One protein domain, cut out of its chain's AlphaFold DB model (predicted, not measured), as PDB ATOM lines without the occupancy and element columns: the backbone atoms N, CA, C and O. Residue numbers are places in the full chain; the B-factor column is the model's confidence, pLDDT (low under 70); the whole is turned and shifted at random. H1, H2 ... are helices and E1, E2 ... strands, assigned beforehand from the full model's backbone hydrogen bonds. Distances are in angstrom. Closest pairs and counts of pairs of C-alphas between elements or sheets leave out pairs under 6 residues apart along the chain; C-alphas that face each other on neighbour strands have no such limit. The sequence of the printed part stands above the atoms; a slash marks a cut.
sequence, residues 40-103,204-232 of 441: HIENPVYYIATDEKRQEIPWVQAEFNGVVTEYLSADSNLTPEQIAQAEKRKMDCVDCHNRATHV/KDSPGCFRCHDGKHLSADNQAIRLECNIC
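Overview. This is residues 40 to 103 and 204 to 232 of the 441 residues of an uncharacterized protein of Anaerolineae bacterium (UniProt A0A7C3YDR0). With little regular structure, this is a small three-strand sheet set among loops, short unnamed pairings along both its edges and four short helices scattered round it. E1 E2 E3 form a meander, each strand the antiparallel neighbour of the one before; H1 H2 H3 H4 follow. The 93 printed residues, 35 in named elements, are mixed in class and compact: radius of gyration of the C-alphas 13.3 A, spans 38 by 30 by 25 A.

Along the chain. Find E1, residues 45 to 48, beginning at C-alpha 45 (227.173, 115.136, 224.778). E2 is 59 to 64, 16.9 A; E3 67 to 73, 19.7 A; H1 80 to 85; H2 93 to 96; H3 208 to 211; H4 229 to 232, ending at (242.245, 120.725, 219.674).

Arrangement. Look within hydrogen-bond range: hairpin E1 and E2 has N 46 and O 61, 2.8 A; hairpin E2 and E3, N 62 and O 69, 2.9 A. Residues 89 to 90 pair with E1, 217 to 218 with E3. H2 and H3 are close but not clearly touching: C-alphas 96 and 208, 6.9 A. H1 has every O i to N i+4 pair within range; H2, H3 and H4 are too short for one.

Size, cuts and confidence. Residues 104 to 203 are cut out; C-alphas 103 and 204 are 15.2 A apart. H3 to H4 is a long link. No printed residue is under pLDDT 70.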
ATOM      1  N   HIS A  40     234.572 114.301 224.553       89.06
ATOM      2  CA  HIS A  40     233.209 113.781 224.448       89.06
ATOM      3  C   HIS A  40     233.078 112.265 224.708       89.06
ATOM      4  O   HIS A  40     231.965 111.763 224.829       89.06
ATOM      5  N   ILE A  41     234.189 111.517 224.769       86.81
ATOM      6  CA  ILE A  41     234.165 110.067 225.038       86.81
ATOM      7  C   ILE A  41     233.824 109.799 226.509       86.81
ATOM      8  O   ILE A  41     233.013 108.928 226.814       86.81
ATOM      9  N   GLU A  42     234.420 110.577 227.412       83.94
ATOM     10  CA  GLU A  42     234.219 110.458 228.863       83.94
ATOM     11  C   GLU A  42     233.096 111.376 229.371       83.94
ATOM     12  O   GLU A  42     232.523 111.135 230.431       83.94
ATOM     13  N   ASN A  43     232.765 112.425 228.610       88.69
ATOM     14  CA  ASN A  43     231.789 113.441 228.989       88.69
ATOM     15  C   ASN A  43     230.584 113.396 228.039       88.69
ATOM     16  O   ASN A  43     230.741 113.700 226.853       88.69
ATOM     17  N   PRO A  44     229.386 113.006 228.519       92.81
ATOM     18  CA  PRO A  44     228.209 112.884 227.673       92.81
ATOM     19  C   PRO A  44     227.877 114.184 226.940       92.81
ATOM     20  O   PRO A  44     227.707 115.239 227.552       92.81
ATOM     21  N   VAL A  45     227.723 114.074 225.621       96.50
ATOM     22  CA  VAL A  45     227.173 115.136 224.778       96.50
ATOM     23  C   VAL A  45     225.978 114.615 224.011       96.50
ATOM     24  O   VAL A  45     226.026 113.537 223.417       96.50
ATOM     25  N   TYR A  46     224.915 115.405 224.016       98.19
ATOM     26  CA  TYR A  46     223.704 115.185 223.249       98.19
ATOM     27  C   TYR A  46     223.521 116.332 222.270       98.19
ATOM     28  O   TYR A  46     223.858 117.472 222.576       98.19
ATOM     29  N   TYR A  47     222.980 116.051 221.094       98.38
ATOM     30  CA  TYR A  47     222.726 117.082 220.101       98.38
ATOM     31  C   TYR A  47     221.468 116.788 219.292       98.38
ATOM     32  O   TYR A  47     220.999 115.649 219.220       98.38
ATOM     33  N   ILE A  48     220.931 117.841 218.680       98.38
ATOM     34  CA  ILE A  48     219.857 117.764 217.691       98.38
ATOM     35  C   ILE A  48     220.455 118.231 216.371       98.38
ATOM     36  O   ILE A  48     221.040 119.310 216.319       98.38
ATOM     37  N   ALA A  49     220.303 117.426 215.322       96.69
ATOM     38  CA  ALA A  49     220.652 117.814 213.961       96.69
ATOM     39  C   ALA A  49     219.392 118.076 213.135       96.69
ATOM     40  O   ALA A  49     218.368 117.422 213.342       96.69
ATOM     41  N   THR A  50     219.470 119.015 212.194       94.94
ATOM     42  CA  THR A  50     218.347 119.375 211.305       94.94
ATOM     43  C   THR A  50     218.459 118.793 209.900       94.94
ATOM     44  O   THR A  50     217.540 118.951 209.101       94.94
ATOM     45  N   ASP A  51     219.558 118.109 209.592       93.88
ATOM     46  CA  ASP A  51     219.803 117.437 208.322       93.88
ATOM     47  C   ASP A  51     220.194 115.964 208.527       93.88
ATOM     48  O   ASP A  51     220.727 115.566 209.565       93.88
ATOM     49  N   GLU A  52     219.979 115.139 207.500       92.06
ATOM     50  CA  GLU A  52     220.260 113.698 207.564       92.06
ATOM     51  C   GLU A  52     221.751 113.379 207.743       92.06
ATOM     52  O   GLU A  52     222.108 112.401 208.405       92.06
ATOM     53  N   LYS A  53     222.637 114.213 207.183       91.38
ATOM     54  CA  LYS A  53     224.094 114.040 207.280       91.38
ATOM     55  C   LYS A  53     224.658 114.577 208.594       91.38
ATOM     56  O   LYS A  53     225.860 114.421 208.827       91.38
ATOM     57  N   ARG A  54     223.821 115.174 209.450       94.56
ATOM     58  CA  ARG A  54     224.184 115.758 210.749       94.56
ATOM     59  C   ARG A  54     225.283 116.811 210.623       94.56
ATOM     60  O   ARG A  54     226.220 116.831 211.425       94.56
ATOM     61  N   GLN A  55     225.213 117.620 209.570       94.50
ATOM     62  CA  GLN A  55     226.121 118.740 209.359       94.50
ATOM     63  C   GLN A  55     225.632 120.036 210.013       94.50
ATOM     64  O   GLN A  55     226.458 120.842 210.425       94.50
ATOM     65  N   GLU A  56     224.324 120.174 210.209       95.12
ATOM     66  CA  GLU A  56     223.676 121.301 210.866       95.12
ATOM     67  C   GLU A  56     223.191 120.874 212.250       95.12
ATOM     68  O   GLU A  56     222.210 120.138 212.391       95.12
ATOM     69  N   ILE A  57     223.903 121.323 213.284       97.56
ATOM     70  CA  ILE A  57     223.617 121.016 214.685       97.56
ATOM     71  C   ILE A  57     223.243 122.329 215.372       97.56
ATOM     72  O   ILE A  57     224.137 123.055 215.769       97.56
ATOM     73  N   PRO A  58     221.959 122.702 215.475       97.50
ATOM     74  CA  PRO A  58     221.563 123.950 216.135       97.50
ATOM     75  C   PRO A  58     221.506 123.884 217.667       97.50
ATOM     76  O   PRO A  58     221.442 124.938 218.300       97.50
ATOM     77  N   TRP A  59     221.449 122.692 218.270       98.50
ATOM     78  CA  TRP A  59     221.330 122.519 219.722       98.50
ATOM     79  C   TRP A  59     222.274 121.431 220.222       98.50
ATOM     80  O   TRP A  59     222.373 120.354 219.625       98.50
ATOM     81  N   VAL A  60     222.927 121.714 221.348       98.44
ATOM     82  CA  VAL A  60     223.896 120.838 222.008       98.44
ATOM     83  C   VAL A  60     223.667 120.881 223.515       98.44
ATOM     84  O   VAL A  60     223.461 121.944 224.087       98.44
ATOM     85  N   GLN A  61     223.772 119.742 224.183       98.19
ATOM     86  CA  GLN A  61     223.843 119.638 225.635       98.19
ATOM     87  C   GLN A  61     225.103 118.870 226.009       98.19
ATOM     88  O   GLN A  61     225.360 117.801 225.460       98.19
ATOM     89  N   ALA A  62     225.872 119.404 226.948       95.94
ATOM     90  CA  ALA A  62     227.085 118.780 227.452       95.94
ATOM     91  C   ALA A  62     227.011 118.618 228.971       95.94
ATOM     92  O   ALA A  62     226.562 119.524 229.677       95.94
ATOM     93  N   GLU A  63     227.476 117.477 229.466       93.06
ATOM     94  CA  GLU A  63     227.599 117.197 230.892       93.06
ATOM     95  C   GLU A  63     229.074 117.158 231.302       93.06
ATOM     96  O   GLU A  63     229.877 116.444 230.704       93.06
ATOM     97  N   PHE A  64     229.437 117.909 232.342       88.12
ATOM     98  CA  PHE A  64     230.788 117.917 232.899       88.12
ATOM     99  C   PHE A  64     230.751 118.050 234.418       88.12
ATOM    100  O   PHE A  64     230.174 119.001 234.941       88.12
ATOM    101  N   ASN A  65     231.386 117.125 235.145       85.75
ATOM    102  CA  ASN A  65     231.396 117.111 236.616       85.75
ATOM    103  C   ASN A  65     229.989 117.238 237.245       85.75
ATOM    104  O   ASN A  65     229.812 117.923 238.252       85.75
ATOM    105  N   GLY A  66     228.981 116.609 236.631       86.62
ATOM    106  CA  GLY A  66     227.580 116.671 237.064       86.62
ATOM    107  C   GLY A  66     226.855 117.983 236.734       86.62
ATOM    108  O   GLY A  66     225.692 118.141 237.100       86.62
ATOM    109  N   VAL A  67     227.509 118.923 236.045       92.06
ATOM    110  CA  VAL A  67     226.886 120.145 235.529       92.06
ATOM    111  C   VAL A  67     226.435 119.900 234.097       92.06
ATOM    112  O   VAL A  67     227.254 119.615 233.224       92.06
ATOM    113  N   VAL A  68     225.135 120.047 233.857       96.50
ATOM    114  CA  VAL A  68     224.539 119.995 232.519       96.50
ATOM    115  C   VAL A  68     224.421 121.415 231.983       96.50
ATOM    116  O   VAL A  68     223.826 122.275 232.629       96.50
ATOM    117  N   THR A  69     224.984 121.660 230.803       97.44
ATOM    118  CA  THR A  69     224.870 122.943 230.099       97.44
ATOM    119  C   THR A  69     224.265 122.717 228.725       97.44
ATOM    120  O   THR A  69     224.734 121.865 227.971       97.44
ATOM    121  N   GLU A  70     223.231 123.485 228.403       97.88
ATOM    122  CA  GLU A  70     222.628 123.512 227.072       97.88
ATOM    123  C   GLU A  70     223.119 124.725 226.295       97.88
ATOM    124  O   GLU A  70     223.285 125.806 226.859       97.88
ATOM    125  N   TYR A  71     223.307 124.530 224.997       98.31
ATOM    126  CA  TYR A  71     223.742 125.531 224.046       98.31
ATOM    127  C   TYR A  71     222.800 125.525 222.849       98.31
ATOM    128  O   TYR A  71     222.472 124.472 222.298       98.31
ATOM    129  N   LEU A  72     222.405 126.717 222.424       97.88
ATOM    130  CA  LEU A  72     221.625 126.941 221.218       97.88
ATOM    131  C   LEU A  72     222.434 127.842 220.288       97.88
ATOM    132  O   LEU A  72     222.970 128.867 220.716       97.88
ATOM    133  N   SER A  73     222.536 127.464 219.018       97.00
ATOM    134  CA  SER A  73     223.128 128.319 217.995       97.00
ATOM    135  C   SER A  73     222.350 129.632 217.896       97.00
ATOM    136  O   SER A  73     221.121 129.627 217.821       97.00
ATOM    137  N   ALA A  74     223.057 130.761 217.863       93.88
ATOM    138  CA  ALA A  74     222.458 132.089 217.744       93.88
ATOM    139  C   ALA A  74     221.648 132.286 216.448       93.88
ATOM    140  O   ALA A  74     220.808 133.182 216.394       93.88
ATOM    141  N   ASP A  75     221.885 131.446 215.435       91.19
ATOM    142  CA  ASP A  75     221.163 131.451 214.158       91.19
ATOM    143  C   ASP A  75     220.025 130.408 214.117       91.19
ATOM    144  O   ASP A  75     219.382 130.218 213.085       91.19
ATOM    145  N   SER A  76     219.798 129.679 215.215       93.69
ATOM    146  CA  SER A  76     218.783 128.628 215.284       93.69
ATOM    147  C   SER A  76     217.365 129.196 215.286       93.69
ATOM    148  O   SER A  76     217.059 130.155 215.991       93.69
ATOM    149  N   ASN A  77     216.474 128.512 214.565       91.50
ATOM    150  CA  ASN A  77     215.033 128.772 214.571       91.50
ATOM    151  C   ASN A  77     214.240 127.735 215.387       91.50
ATOM    152  O   ASN A  77     213.013 127.708 215.302       91.50
ATOM    153  N   LEU A  78     214.914 126.852 216.135       94.19
ATOM    154  CA  LEU A  78     214.232 125.830 216.931       94.19
ATOM    155  C   LEU A  78     213.486 126.452 218.117       94.19
ATOM    156  O   LEU A  78     214.072 127.186 218.913       94.19
ATOM    157  N   THR A  79     212.206 126.108 218.273       94.94
ATOM    158  CA  THR A  79     211.420 126.487 219.455       94.94
ATOM    159  C   THR A  79     211.668 125.525 220.625       94.94
ATOM    160  O   THR A  79     212.059 124.373 220.406       94.94
ATOM    161  N   PRO A  80     211.403 125.936 221.881       94.31
ATOM    162  CA  PRO A  80     211.498 125.043 223.037       94.31
ATOM    163  C   PRO A  80     210.670 123.757 222.890       94.31
ATOM    164  O   PRO A  80     211.122 122.682 223.277       94.31
ATOM    165  N   GLU A  81     209.485 123.836 222.283       95.38
ATOM    166  CA  GLU A  81     208.619 122.680 222.031       95.38
ATOM    167  C   GLU A  81     209.248 121.722 221.016       95.38
ATOM    168  O   GLU A  81     209.227 120.507 221.221       95.38
ATOM    169  N   GLN A  82     209.853 122.259 219.950       96.00
ATOM    170  CA  GLN A  82     210.579 121.458 218.964       96.00
ATOM    171  C   GLN A  82     211.789 120.771 219.601       96.00
ATOM    172  O   GLN A  82     211.988 119.580 219.390       96.00
ATOM    173  N   ILE A  83     212.554 121.477 220.438       96.44
ATOM    174  CA  ILE A  83     213.691 120.901 221.176       96.44
ATOM    175  C   ILE A  83     213.220 119.805 222.140       96.44
ATOM    176  O   ILE A  83     213.876 118.770 222.279       96.44
ATOM    177  N   ALA A  84     212.086 119.996 222.816       95.62
ATOM    178  CA  ALA A  84     211.531 119.010 223.737       95.62
ATOM    179  C   ALA A  84     211.117 117.712 223.022       95.62
ATOM    180  O   ALA A  84     211.331 116.632 223.572       95.62
ATOM    181  N   GLN A  85     210.570 117.818 221.808       95.62
ATOM    182  CA  GLN A  85     210.075 116.687 221.014       95.62
ATOM    183  C   GLN A  85     211.140 116.039 220.118       95.62
ATOM    184  O   GLN A  85     210.980 114.881 219.735       95.62
ATOM    185  N   ALA A  86     212.202 116.765 219.767       95.38
ATOM    186  CA  ALA A  86     213.261 116.270 218.898       95.38
ATOM    187  C   ALA A  86     214.052 115.117 219.534       95.38
ATOM    188  O   ALA A  86     214.280 115.072 220.750       95.38
ATOM    189  N   GLU A  87     214.535 114.212 218.682       94.12
ATOM    190  CA  GLU A  87     215.483 113.178 219.083       94.12
ATOM    191  C   GLU A  87     216.812 113.831 219.489       94.12
ATOM    192  O   GLU A  87     217.512 114.431 218.673       94.12
ATOM    193  N   LYS A  88     217.165 113.693 220.769       97.06
ATOM    194  CA  LYS A  88     218.458 114.120 221.309       97.06
ATOM    195  C   LYS A  88     219.440 112.967 221.175       97.06
ATOM    196  O   LYS A  88     219.476 112.064 222.014       97.06
ATOM    197  N   ARG A  89     220.231 112.981 220.109       97.25
ATOM    198  CA  ARG A  89     221.210 111.932 219.841       97.25
ATOM    199  C   ARG A  89     222.420 112.101 220.753       97.25
ATOM    200  O   ARG A  89     223.005 113.177 220.804       97.25
ATOM    201  N   LYS A  90     222.831 111.024 221.427       97.44
ATOM    202  CA  LYS A  90     224.122 110.977 222.124       97.44
ATOM    203  C   LYS A  90     225.256 110.899 221.099       97.44
ATOM    204  O   LYS A  90     225.198 110.063 220.198       97.44
ATOM    205  N   MET A  91     226.262 111.753 221.253       95.75
ATOM    206  CA  MET A  91     227.456 111.773 220.411       95.75
ATOM    207  C   MET A  91     228.240 110.466 220.538       95.75
ATOM    208  O   MET A  91     228.445 109.955 221.639       95.75
ATOM    209  N   ASP A  92     228.676 109.944 219.397       93.00
ATOM    210  CA  ASP A  92     229.463 108.720 219.275       93.00
ATOM    211  C   ASP A  92     230.704 108.951 218.393       93.00
ATOM    212  O   ASP A  92     230.798 109.926 217.643       93.00
ATOM    213  N   CYS A  93     231.658 108.021 218.445       91.75
ATOM    214  CA  CYS A  93     232.898 108.021 217.675       91.75
ATOM    215  C   CYS A  93     232.657 108.295 216.184       91.75
ATOM    216  O   CYS A  93     233.429 109.018 215.559       91.75
ATOM    217  N   VAL A  94     231.586 107.738 215.609       93.00
ATOM    218  CA  VAL A  94     231.267 107.856 214.175       93.00
ATOM    219  C   VAL A  94     230.767 109.239 213.766       93.00
ATOM    220  O   VAL A  94     230.841 109.576 212.587       93.00
ATOM    221  N   ASP A  95     230.311 110.063 214.712       93.94
ATOM    222  CA  ASP A  95     229.893 111.433 214.410       93.94
ATOM    223  C   ASP A  95     231.125 112.314 214.073       93.94
ATOM    224  O   ASP A  95     231.022 113.270 213.295       93.94
ATOM    225  N   CYS A  96     232.322 111.917 214.533       92.31
ATOM    226  CA  CYS A  96     233.618 112.527 214.191       92.31
ATOM    227  C   CYS A  96     234.446 111.688 213.194       92.31
ATOM    228  O   CYS A  96     235.049 112.224 212.268       92.31
ATOM    229  N   HIS A  97     234.461 110.361 213.339       92.81
ATOM    230  CA  HIS A  97     235.207 109.423 212.490       92.81
ATOM    231  C   HIS A  97     234.343 108.847 211.358       92.81
ATOM    232  O   HIS A  97     234.382 107.653 211.061       92.81
ATOM    233  N   ASN A  98     233.576 109.706 210.686       91.44
ATOM    234  CA  ASN A  98     232.583 109.312 209.680       91.44
ATOM    235  C   ASN A  98     233.177 108.753 208.366       91.44
ATOM    236  O   ASN A  98     232.438 108.312 207.490       91.44
ATOM    237  N   ARG A  99     234.510 108.759 208.225       88.81
ATOM    238  CA  ARG A  99     235.271 108.238 207.075       88.81
ATOM    239  C   ARG A  99     236.484 107.396 207.506       88.81
ATOM    240  O   ARG A  99     237.549 107.470 206.902       88.81
ATOM    241  N   ALA A 100     236.354 106.615 208.581       81.75
ATOM    242  CA  ALA A 100     237.482 105.868 209.151       81.75
ATOM    243  C   ALA A 100     238.129 104.858 208.178       81.75
ATOM    244  O   ALA A 100     239.346 104.694 208.188       81.75
ATOM    245  N   THR A 101     237.334 104.188 207.337       78.88
ATOM    246  CA  THR A 101     237.808 103.120 206.434       78.88
ATOM    247  C   THR A 101     237.876 103.538 204.965       78.88
ATOM    248  O   THR A 101     238.776 103.102 204.251       78.88
ATOM    249  N   HIS A 102     236.972 104.413 204.514       80.75
ATOM    250  CA  HIS A 102     236.920 104.917 203.139       80.75
ATOM    251  C   HIS A 102     237.377 106.379 203.107       80.75
ATOM    252  O   HIS A 102     236.607 107.301 203.379       80.75
ATOM    253  N   VAL A 103     238.662 106.588 202.813       80.94
ATOM    254  CA  VAL A 103     239.296 107.912 202.861       80.94
ATOM    255  C   VAL A 103     239.341 108.529 201.464       80.94
ATOM    256  O   VAL A 103     240.310 108.345 200.729       80.94
ATOM    257  N   LYS A 204     238.947 122.031 207.551       87.50
ATOM    258  CA  LYS A 204     239.421 122.705 206.323       87.50
ATOM    259  C   LYS A 204     238.378 122.645 205.204       87.50
ATOM    260  O   LYS A 204     238.008 123.679 204.671       87.50
ATOM    261  N   ASP A 205     237.909 121.440 204.879       86.50
ATOM    262  CA  ASP A 205     237.015 121.188 203.733       86.50
ATOM    263  C   ASP A 205     235.580 120.812 204.150       86.50
ATOM    264  O   ASP A 205     234.726 120.537 203.311       86.50
ATOM    265  N   SER A 206     235.323 120.714 205.453       90.94
ATOM    266  CA  SER A 206     233.998 120.469 206.028       90.94
ATOM    267  C   SER A 206     233.959 121.029 207.453       90.94
ATOM    268  O   SER A 206     235.032 121.238 208.026       90.94
ATOM    269  N   PRO A 207     232.779 121.262 208.056       93.25
ATOM    270  CA  PRO A 207     232.700 121.915 209.362       93.25
ATOM    271  C   PRO A 207     233.295 121.073 210.500       93.25
ATOM    272  O   PRO A 207     233.844 121.631 211.447       93.25
ATOM    273  N   GLY A 208     233.231 119.738 210.425       94.62
ATOM    274  CA  GLY A 208     233.791 118.846 211.448       94.62
ATOM    275  C   GLY A 208     233.367 119.223 212.871       94.62
ATOM    276  O   GLY A 208     232.177 119.314 213.168       94.62
ATOM    277  N   CYS A 209     234.336 119.467 213.754       94.81
ATOM    278  CA  CYS A 209     234.079 119.895 215.134       94.81
ATOM    279  C   CYS A 209     233.349 121.248 215.222       94.81
ATOM    280  O   CYS A 209     232.613 121.491 216.180       94.81
ATOM    281  N   PHE A 210     233.522 122.128 214.230       95.88
ATOM    282  CA  PHE A 210     232.886 123.446 214.201       95.88
ATOM    283  C   PHE A 210     231.375 123.387 213.989       95.88
ATOM    284  O   PHE A 210     230.721 124.400 214.148       95.88
ATOM    285  N   ARG A 211     230.773 122.214 213.766       96.31
ATOM    286  CA  ARG A 211     229.308 122.087 213.863       96.31
ATOM    287  C   ARG A 211     228.751 122.447 215.239       96.31
ATOM    288  O   ARG A 211     227.592 122.820 215.330       96.31
ATOM    289  N   CYS A 212     229.573 122.325 216.283       95.88
ATOM    290  CA  CYS A 212     229.240 122.763 217.640       95.88
ATOM    291  C   CYS A 212     230.210 123.851 218.132       95.88
ATOM    292  O   CYS A 212     229.811 124.794 218.805       95.88
ATOM    293  N   HIS A 213     231.499 123.737 217.796       95.38
ATOM    294  CA  HIS A 213     232.554 124.666 218.218       95.38
ATOM    295  C   HIS A 213     232.702 125.857 217.247       95.38
ATOM    296  O   HIS A 213     233.796 126.157 216.783       95.38
ATOM    297  N   ASP A 214     231.604 126.518 216.888       94.50
ATOM    298  CA  ASP A 214     231.575 127.632 215.919       94.50
ATOM    299  C   ASP A 214     231.603 129.023 216.568       94.50
ATOM    300  O   ASP A 214     231.671 130.035 215.868       94.50
ATOM    301  N   GLY A 215     231.524 129.091 217.897       93.81
ATOM    302  CA  GLY A 215     231.496 130.338 218.661       93.81
ATOM    303  C   GLY A 215     230.133 131.026 218.697       93.81
ATOM    304  O   GLY A 215     229.998 132.037 219.382       93.81
ATOM    305  N   LYS A 216     229.121 130.483 218.008       95.19
ATOM    306  CA  LYS A 216     227.736 130.982 218.022       95.19
ATOM    307  C   LYS A 216     226.773 130.067 218.780       95.19
ATOM    308  O   LYS A 216     225.638 130.471 219.010       95.19
ATOM    309  N   HIS A 217     227.211 128.887 219.208       97.56
ATOM    310  CA  HIS A 217     226.507 128.073 220.198       97.56
ATOM    311  C   HIS A 217     226.636 128.672 221.591       97.56
ATOM    312  O   HIS A 217     227.707 128.608 222.191       97.56
ATOM    313  N   LEU A 218     225.542 129.242 222.097       97.19
ATOM    314  CA  LEU A 218     225.516 129.995 223.345       97.19
ATOM    315  C   LEU A 218     224.628 129.320 224.386       97.19
ATOM    316  O   LEU A 218     223.522 128.869 224.080       97.19
ATOM    317  N   SER A 219     225.100 129.302 225.625       97.31
ATOM    318  CA  SER A 219     224.314 128.936 226.798       97.31
ATOM    319  C   SER A 219     223.374 130.065 227.235       97.31
ATOM    320  O   SER A 219     223.432 131.196 226.739       97.31
ATOM    321  N   ALA A 220     222.517 129.780 228.220       95.25
ATOM    322  CA  ALA A 220     221.587 130.759 228.789       95.25
ATOM    323  C   ALA A 220     222.285 131.998 229.393       95.25
ATOM    324  O   ALA A 220     221.733 133.096 229.372       95.25
ATOM    325  N   ASP A 221     223.510 131.840 229.897       95.88
ATOM    326  CA  ASP A 221     224.372 132.910 230.414       95.88
ATOM    327  C   ASP A 221     225.313 133.508 229.347       95.88
ATOM    328  O   ASP A 221     226.223 134.274 229.669       95.88
ATOM    329  N   ASN A 222     225.047 133.239 228.063       95.19
ATOM    330  CA  ASN A 222     225.804 133.709 226.897       95.19
ATOM    331  C   ASN A 222     227.273 133.246 226.860       95.19
ATOM    332  O   ASN A 222     228.108 133.927 226.262       95.19
ATOM    333  N   GLN A 223     227.597 132.105 227.468       95.69
ATOM    334  CA  GLN A 223     228.898 131.464 227.280       95.69
ATOM    335  C   GLN A 223     228.878 130.647 225.990       95.69
ATOM    336  O   GLN A 223     227.933 129.905 225.722       95.69
ATOM    337  N   ALA A 224     229.917 130.801 225.176       95.75
ATOM    338  CA  ALA A 224     230.046 130.055 223.937       95.75
ATOM    339  C   ALA A 224     230.683 128.681 224.170       95.75
ATOM    340  O   ALA A 224     231.496 128.493 225.082       95.75
ATOM    341  N   ILE A 225     230.392 127.724 223.291       95.12
ATOM    342  CA  ILE A 225     231.247 126.544 223.174       95.12
ATOM    343  C   ILE A 225     232.613 127.009 222.646       95.12
ATOM    344  O   ILE A 225     232.734 127.501 221.524       95.12
ATOM    345  N   ARG A 226     233.640 126.856 223.486       90.50
ATOM    346  CA  ARG A 226     235.027 127.261 223.214       90.50
ATOM    347  C   ARG A 226     235.568 126.644 221.924       90.50
ATOM    348  O   ARG A 226     235.363 125.456 221.690       90.50
ATOM    349  N   LEU A 227     236.300 127.416 221.124       91.44
ATOM    350  CA  LEU A 227     236.828 126.982 219.818       91.44
ATOM    351  C   LEU A 227     238.288 127.380 219.572       91.44
ATOM    352  O   LEU A 227     238.789 127.299 218.453       91.44
ATOM    353  N   GLU A 228     238.988 127.832 220.606       88.12
ATOM    354  CA  GLU A 228     240.383 128.226 220.512       88.12
ATOM    355  C   GLU A 228     241.218 127.085 219.923       88.12
ATOM    356  O   GLU A 228     241.146 125.936 220.363       88.12
ATOM    357  N   CYS A 229     242.049 127.400 218.926       85.44
ATOM    358  CA  CYS A 229     242.822 126.400 218.186       85.44
ATOM    359  C   CYS A 229     243.672 125.521 219.116       85.44
ATOM    360  O   CYS A 229     243.860 124.329 218.867       85.44
ATOM    361  N   ASN A 230     244.152 126.115 220.218       83.00
ATOM    362  CA  ASN A 230     244.966 125.443 221.217       83.00
ATOM    363  C   ASN A 230     244.200 124.384 222.043       83.00
ATOM    364  O   ASN A 230     244.833 123.662 222.811       83.00
ATOM    365  N   ILE A 231     242.877 124.259 221.921       84.88
ATOM    366  CA  ILE A 231     242.083 123.210 222.582       84.88
ATOM    367  C   ILE A 231     242.258 121.877 221.854       84.88
ATOM    368  O   ILE A 231     242.477 120.842 222.490       84.88
ATOM    369  N   CYS A 232     242.224 121.914 220.522       87.88
ATOM    370  CA  CYS A 232     242.245 120.725 219.674       87.88
ATOM    371  C   CYS A 232     243.662 120.336 219.243       87.88
ATOM    372  O   CYS A 232     244.010 119.156 219.167       87.88
TER     373      CYS A 232